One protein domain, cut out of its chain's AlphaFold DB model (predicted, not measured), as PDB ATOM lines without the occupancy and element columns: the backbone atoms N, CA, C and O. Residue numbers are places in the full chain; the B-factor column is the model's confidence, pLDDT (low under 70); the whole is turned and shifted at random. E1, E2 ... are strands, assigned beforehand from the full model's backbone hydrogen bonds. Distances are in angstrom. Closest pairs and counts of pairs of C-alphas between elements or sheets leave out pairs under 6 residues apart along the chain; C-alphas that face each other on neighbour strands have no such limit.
ATOM      1  N   TYR A   2     253.451 214.115 241.167       51.16
ATOM      2  CA  TYR A   2     254.394 213.209 240.501       51.16
ATOM      3  C   TYR A   2     253.799 211.802 240.563       51.16
ATOM      4  O   TYR A   2     253.537 211.312 241.660       51.16
ATOM      5  N   ASP A   3     253.512 211.208 239.406       53.91
ATOM      6  CA  ASP A   3     253.085 209.815 239.310       53.91
ATOM      7  C   ASP A   3     254.324 208.916 239.391       53.91
ATOM      8  O   ASP A   3     255.370 209.214 238.810       53.91
ATOM      9  N   TYR A   4     254.229 207.818 240.139       54.81
ATOM     10  CA  TYR A   4     255.354 206.904 240.340       54.81
ATOM     11  C   TYR A   4     255.745 206.140 239.064       54.81
ATOM     12  O   TYR A   4     256.788 205.490 239.016       54.81
ATOM     13  N   ARG A   5     254.933 206.240 238.006       59.06
ATOM     14  CA  ARG A   5     255.194 205.688 236.673       59.06
ATOM     15  C   ARG A   5     256.024 206.624 235.794       59.06
ATOM     16  O   ARG A   5     256.530 206.167 234.772       59.06
ATOM     17  N   ASP A   6     256.201 207.887 236.183       67.38
ATOM     18  CA  ASP A   6     256.990 208.869 235.425       67.38
ATOM     19  C   ASP A   6     258.470 208.917 235.837       67.38
ATOM     20  O   ASP A   6     259.252 209.683 235.270       67.38
ATOM     21  N   PHE A   7     258.891 208.100 236.808       73.25
ATOM     22  CA  PHE A   7     260.281 208.056 237.248       73.25
ATOM     23  C   PHE A   7     260.908 206.667 237.129       73.25
ATOM     24  O   PHE A   7     260.250 205.633 237.197       73.25
ATOM     25  N   LYS A   8     262.232 206.660 236.953       81.31
ATOM     26  CA  LYS A   8     263.051 205.448 236.926       81.31
ATOM     27  C   LYS A   8     263.796 205.302 238.240       81.31
ATOM     28  O   LYS A   8     264.414 206.256 238.709       81.31
ATOM     29  N   LEU A   9     263.778 204.099 238.795       86.50
ATOM     30  CA  LEU A   9     264.611 203.752 239.937       86.50
ATOM     31  C   LEU A   9     266.016 203.396 239.447       86.50
ATOM     32  O   LEU A   9     266.182 202.638 238.491       86.50
ATOM     33  N   MET A  10     267.025 203.953 240.111       91.00
ATOM     34  CA  MET A  10     268.432 203.765 239.769       91.00
ATOM     35  C   MET A  10     269.185 203.259 241.001       91.00
ATOM     36  O   MET A  10     269.073 203.844 242.076       91.00
ATOM     37  N   HIS A  11     269.970 202.199 240.837       92.19
ATOM     38  CA  HIS A  11     270.865 201.650 241.851       92.19
ATOM     39  C   HIS A  11     272.313 202.067 241.550       92.19
ATOM     40  O   HIS A  11     272.792 201.919 240.424       92.19
ATOM     41  N   ARG A  12     273.003 202.618 242.554       92.38
ATOM     42  CA  ARG A  12     274.393 203.072 242.464       92.38
ATOM     43  C   ARG A  12     275.386 201.949 242.772       92.38
ATOM     44  O   ARG A  12     275.428 201.457 243.890       92.38
ATOM     45  N   HIS A  13     276.270 201.660 241.827       90.19
ATOM     46  CA  HIS A  13     277.357 200.681 241.959       90.19
ATOM     47  C   HIS A  13     278.738 201.308 242.193       90.19
ATOM     48  O   HIS A  13     279.695 200.613 242.528       90.19
ATOM     49  N   GLY A  14     278.857 202.625 242.023       89.25
ATOM     50  CA  GLY A  14     280.110 203.357 242.171       89.25
ATOM     51  C   GLY A  14     279.906 204.869 242.072       89.25
ATOM     52  O   GLY A  14     278.766 205.334 241.987       89.25
ATOM     53  N   PRO A  15     280.985 205.669 242.093       86.50
ATOM     54  CA  PRO A  15     280.888 207.126 242.081       86.50
ATOM     55  C   PRO A  15     280.050 207.664 240.909       86.50
ATOM     56  O   PRO A  15     279.174 208.491 241.160       86.50
ATOM     57  N   ASP A  16     280.210 207.088 239.715       89.00
ATOM     58  CA  ASP A  16     279.501 207.467 238.482       89.00
ATOM     59  C   ASP A  16     278.791 206.280 237.801       89.00
ATOM     60  O   ASP A  16     278.358 206.383 236.655       89.00
ATOM     61  N   ASP A  17     278.657 205.144 238.495       90.00
ATOM     62  CA  ASP A  17     278.025 203.948 237.933       90.00
ATOM     63  C   ASP A  17     276.622 203.746 238.498       90.00
ATOM     64  O   ASP A  17     276.443 203.504 239.695       90.00
ATOM     65  N   TRP A  18     275.631 203.848 237.616       92.06
ATOM     66  CA  TRP A  18     274.221 203.684 237.942       92.06
ATOM     67  C   TRP A  18     273.588 202.653 237.017       92.06
ATOM     68  O   TRP A  18     273.740 202.705 235.794       92.06
ATOM     69  N   ALA A  19     272.844 201.729 237.604       91.62
ATOM     70  CA  ALA A  19     272.083 200.711 236.904       91.62
ATOM     71  C   ALA A  19     270.588 200.939 237.116       91.62
ATOM     72  O   ALA A  19     270.160 201.336 238.197       91.62
ATOM     73  N   GLU A  20     269.781 200.684 236.090       91.75
ATOM     74  CA  GLU A  20     268.330 200.783 236.231       91.75
ATOM     75  C   GLU A  20     267.813 199.599 237.065       91.75
ATOM     76  O   GLU A  20     268.175 198.442 236.808       91.75
ATOM     77  N   LEU A  21     266.962 199.906 238.043       90.50
ATOM     78  CA  LEU A  21     266.133 198.955 238.776       90.50
ATOM     79  C   LEU A  21     264.857 198.730 237.955       90.50
ATOM     80  O   LEU A  21     264.054 199.643 237.762       90.50
ATOM     81  N   ARG A  22     264.680 197.518 237.426       86.94
ATOM     82  CA  ARG A  22     263.520 197.142 236.606       86.94
ATOM     83  C   ARG A  22     262.482 196.428 237.465       86.94
ATOM     84  O   ARG A  22     262.889 195.689 238.358       86.94
ATOM     85  N   PRO A  23     261.174 196.584 237.187       83.56
ATOM     86  CA  PRO A  23     260.144 195.801 237.858       83.56
ATOM     87  C   PRO A  23     260.477 194.316 237.741       83.56
ATOM     88  O   PRO A  23     260.625 193.788 236.636       83.56
ATOM     89  N   HIS A  24     260.641 193.668 238.883       80.69
ATOM     90  CA  HIS A  24     260.820 192.235 238.963       80.69
ATOM     91  C   HIS A  24     259.520 191.675 239.505       80.69
ATOM     92  O   HIS A  24     259.190 191.879 240.665       80.69
ATOM     93  N   ASN A  25     258.755 191.020 238.638       67.19
ATOM     94  CA  ASN A  25     257.588 190.273 239.065       67.19
ATOM     95  C   ASN A  25     258.051 188.827 239.269       67.19
ATOM     96  O   ASN A  25     258.154 188.102 238.273       67.19
ATOM     97  N   PRO A  26     258.400 188.392 240.494       58.78
ATOM     98  CA  PRO A  26     258.604 186.979 240.736       58.78
ATOM     99  C   PRO A  26     257.248 186.320 240.482       58.78
ATOM    100  O   PRO A  26     256.308 186.474 241.251       58.78
ATOM    101  N   HIS A  27     257.116 185.605 239.365       51.41
ATOM    102  CA  HIS A  27     255.927 184.804 239.041       51.41
ATOM    103  C   HIS A  27     255.732 183.620 240.012       51.41
ATOM    104  O   HIS A  27     254.912 182.739 239.766       51.41
ATOM    105  N   ASP A  28     256.478 183.594 241.114       49.69
ATOM    106  CA  ASP A  28     256.395 182.594 242.152       49.69
ATOM    107  C   ASP A  28     255.401 183.073 243.210       49.69
ATOM    108  O   ASP A  28     255.700 183.906 244.066       49.69
ATOM    109  N   ALA A  29     254.192 182.517 243.148       47.06
ATOM    110  CA  ALA A  29     253.151 182.689 244.157       47.06
ATOM    111  C   ALA A  29     253.634 182.355 245.588       47.06
ATOM    112  O   ALA A  29     252.994 182.760 246.549       47.06
ATOM    113  N   GLY A  39     251.549 195.509 251.574       59.38
ATOM    114  CA  GLY A  39     250.452 196.395 251.199       59.38
ATOM    115  C   GLY A  39     250.022 196.204 249.743       59.38
ATOM    116  O   GLY A  39     250.808 195.796 248.884       59.38
ATOM    117  N   GLU A  40     248.749 196.482 249.451       63.41
ATOM    118  CA  GLU A  40     248.262 196.528 248.072       63.41
ATOM    119  C   GLU A  40     249.047 197.587 247.282       63.41
ATOM    120  O   GLU A  40     249.181 198.733 247.704       63.41
ATOM    121  N   GLY A  41     249.592 197.194 246.128       66.62
ATOM    122  CA  GLY A  41     250.373 198.085 245.265       66.62
ATOM    123  C   GLY A  41     251.880 198.108 245.530       66.62
ATOM    124  O   GLY A  41     252.582 198.864 244.857       66.62
ATOM    125  N   ALA A  42     252.401 197.284 246.445       75.12
ATOM    126  CA  ALA A  42     253.840 197.073 246.550       75.12
ATOM    127  C   ALA A  42     254.407 196.454 245.266       75.12
ATOM    128  O   ALA A  42     253.860 195.489 244.730       75.12
ATOM    129  N   GLN A  43     255.523 196.998 244.785       80.31
ATOM    130  CA  GLN A  43     256.195 196.524 243.581       80.31
ATOM    131  C   GLN A  43     257.667 196.249 243.866       80.31
ATOM    132  O   GLN A  43     258.391 197.113 244.367       80.31
ATOM    133  N   LEU A  44     258.115 195.044 243.526       84.31
ATOM    134  CA  LEU A  44     259.515 194.654 243.618       84.31
ATOM    135  C   LEU A  44     260.268 195.105 242.364       84.31
ATOM    136  O   LEU A  44     259.773 195.015 241.238       84.31
ATOM    137  N   PHE A  45     261.488 195.583 242.557       86.31
ATOM    138  CA  PHE A  45     262.405 195.968 241.501       86.31
ATOM    139  C   PHE A  45     263.746 195.277 241.703       86.31
ATOM    140  O   PHE A  45     264.255 195.221 242.818       86.31
ATOM    141  N   LYS A  46     264.344 194.802 240.614       89.06
ATOM    142  CA  LYS A  46     265.658 194.162 240.615       89.06
ATOM    143  C   LYS A  46     266.644 194.955 239.776       89.06
ATOM    144  O   LYS A  46     266.296 195.484 238.713       89.06
ATOM    145  N   CYS A  47     267.878 195.045 240.254       92.44
ATOM    146  CA  CYS A  47     268.937 195.717 239.524       92.44
ATOM    147  C   CYS A  47     269.287 194.926 238.256       92.44
ATOM    148  O   CYS A  47     269.375 193.704 238.253       92.44
ATOM    149  N   THR A  48     269.523 195.630 237.155       89.00
ATOM    150  CA  THR A  48     269.940 195.007 235.886       89.00
ATOM    151  C   THR A  48     271.400 194.539 235.872       89.00
ATOM    152  O   THR A  48     271.807 193.878 234.918       89.00
ATOM    153  N   ARG A  49     272.198 194.881 236.895       90.69
ATOM    154  CA  ARG A  49     273.637 194.563 236.968       90.69
ATOM    155  C   ARG A  49     274.052 193.678 238.140       90.69
ATOM    156  O   ARG A  49     275.106 193.057 238.064       90.69
ATOM    157  N   CYS A  50     273.261 193.619 239.203       90.38
ATOM    158  CA  CYS A  50     273.510 192.758 240.356       90.38
ATOM    159  C   CYS A  50     272.211 192.106 240.823       90.38
ATOM    160  O   CYS A  50     271.124 192.486 240.393       90.38
ATOM    161  N   ASP A  51     272.322 191.176 241.763       86.00
ATOM    162  CA  ASP A  51     271.172 190.526 242.386       86.00
ATOM    163  C   ASP A  51     270.527 191.343 243.517       86.00
ATOM    164  O   ASP A  51     269.822 190.785 244.345       86.00
ATOM    165  N   GLU A  52     270.749 192.662 243.566       87.19
ATOM    166  CA  GLU A  52     270.083 193.511 244.555       87.19
ATOM    167  C   GLU A  52     268.635 193.808 244.157       87.19
ATOM    168  O   GLU A  52     268.329 194.125 242.999       87.19
ATOM    169  N   GLU A  53     267.759 193.723 245.154       87.12
ATOM    170  CA  GLU A  53     266.316 193.855 245.023       87.12
ATOM    171  C   GLU A  53     265.797 194.915 245.997       87.12
ATOM    172  O   GLU A  53     266.199 194.978 247.159       87.12
ATOM    173  N   VAL A  54     264.891 195.761 245.513       84.81
ATOM    174  CA  VAL A  54     264.268 196.846 246.272       84.81
ATOM    175  C   VAL A  54     262.762 196.734 246.119       84.81
ATOM    176  O   VAL A  54     262.252 196.620 245.008       84.81
ATOM    177  N   VAL A  55     262.038 196.810 247.229       83.12
ATOM    178  CA  VAL A  55     260.576 196.898 247.223       83.12
ATOM    179  C   VAL A  55     260.152 198.352 247.382       83.12
ATOM    180  O   VAL A  55     260.611 199.055 248.282       83.12
ATOM    181  N   VAL A  56     259.281 198.815 246.490       79.38
ATOM    182  CA  VAL A  56     258.614 200.108 246.622       79.38
ATOM    183  C   VAL A  56     257.205 199.851 247.109       79.38
ATOM    184  O   VAL A  56     256.407 199.229 246.411       79.38
ATOM    185  N   VAL A  57     256.920 200.339 248.310       79.00
ATOM    186  CA  VAL A  57     255.593 200.285 248.916       79.00
ATOM    187  C   VAL A  57     254.969 201.674 248.805       79.00
ATOM    188  O   VAL A  57     255.594 202.643 249.246       79.00
ATOM    189  N   PRO A  58     253.775 201.816 248.207       70.31
ATOM    190  CA  PRO A  58     253.063 203.081 248.248       70.31
ATOM    191  C   PRO A  58     252.707 203.387 249.706       70.31
ATOM    192  O   PRO A  58     252.044 202.597 250.370       70.31
ATOM    193  N   THR A  59     253.151 204.533 250.218       66.69
ATOM    194  CA  THR A  59     252.676 205.024 251.514       66.69
ATOM    195  C   THR A  59     251.200 205.386 251.375       66.69
ATOM    196  O   THR A  59     250.866 206.219 250.522       66.69
ATOM    197  N   ASP A  60     250.326 204.798 252.195       62.22
ATOM    198  CA  ASP A  60     248.949 205.279 252.309       62.22
ATOM    199  C   ASP A  60     248.980 206.769 252.701       62.22
ATOM    200  O   ASP A  60     249.794 207.161 253.546       62.22
ATOM    201  N   PRO A  61     248.149 207.640 252.098       54.38
ATOM    202  CA  PRO A  61     248.139 209.057 252.444       54.38
ATOM    203  C   PRO A  61     247.887 209.340 253.936       54.38
ATOM    204  O   PRO A  61     248.190 210.451 254.374       54.38
ATOM    205  N   GLN A  62     247.376 208.375 254.712       55.00
ATOM    206  CA  GLN A  62     247.151 208.494 256.156       55.00
ATOM    207  C   GLN A  62     248.404 208.265 257.017       55.00
ATOM    208  O   GLN A  62     248.384 208.616 258.191       55.00
TER     209      GLN A  62
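Overview. This is residues 2 to 29 and 39 to 62 of the 67 residues of an uncharacterized protein of Chloroflexi bacterium (UniProt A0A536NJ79). With little regular structure, this is one small sheet of two hairpins, E1 with E2 and E3 with E4, curled like part of a barrel. Its 52 printed residues have no named helix and four antiparallel strands, E1 E2 E3 E4 along the chain and across the sheet. The class is all strand, with 19 residues in named elements. The whole is loose, radius of gyration of the C-alphas 12.6 A, and flat, spanning 36 by 30 by 16 A.

Arrangement. Start at edge strand E1, residues 9 to 12, in a hairpin with E2, residues 18 to 23; N 11 and O 19 are 2.8 A apart. Next find E3, residues 43 to 47, antiparallel to E2, with N 46 2.8 A from O 22. E3 forms a hairpin with E4, residues 53 to 56; N 45 is 2.8 A from O 54. E1 and E4 are apart.

Along the chain. Find C-alpha 9 at (264.611, 203.752, 239.937), where E1 begins. E2 is 16.1 A long, E3 13.4 A. E4 ends at C-alpha 56, (258.614, 200.108, 246.622).

Size, cuts and confidence. Residues 30 to 38 are cut out; C-alphas 29 and 39 are 15.6 A apart. Model confidence is under 70 at residues 2 to 6, 25 to 29, 39 to 41 and 59 to 62.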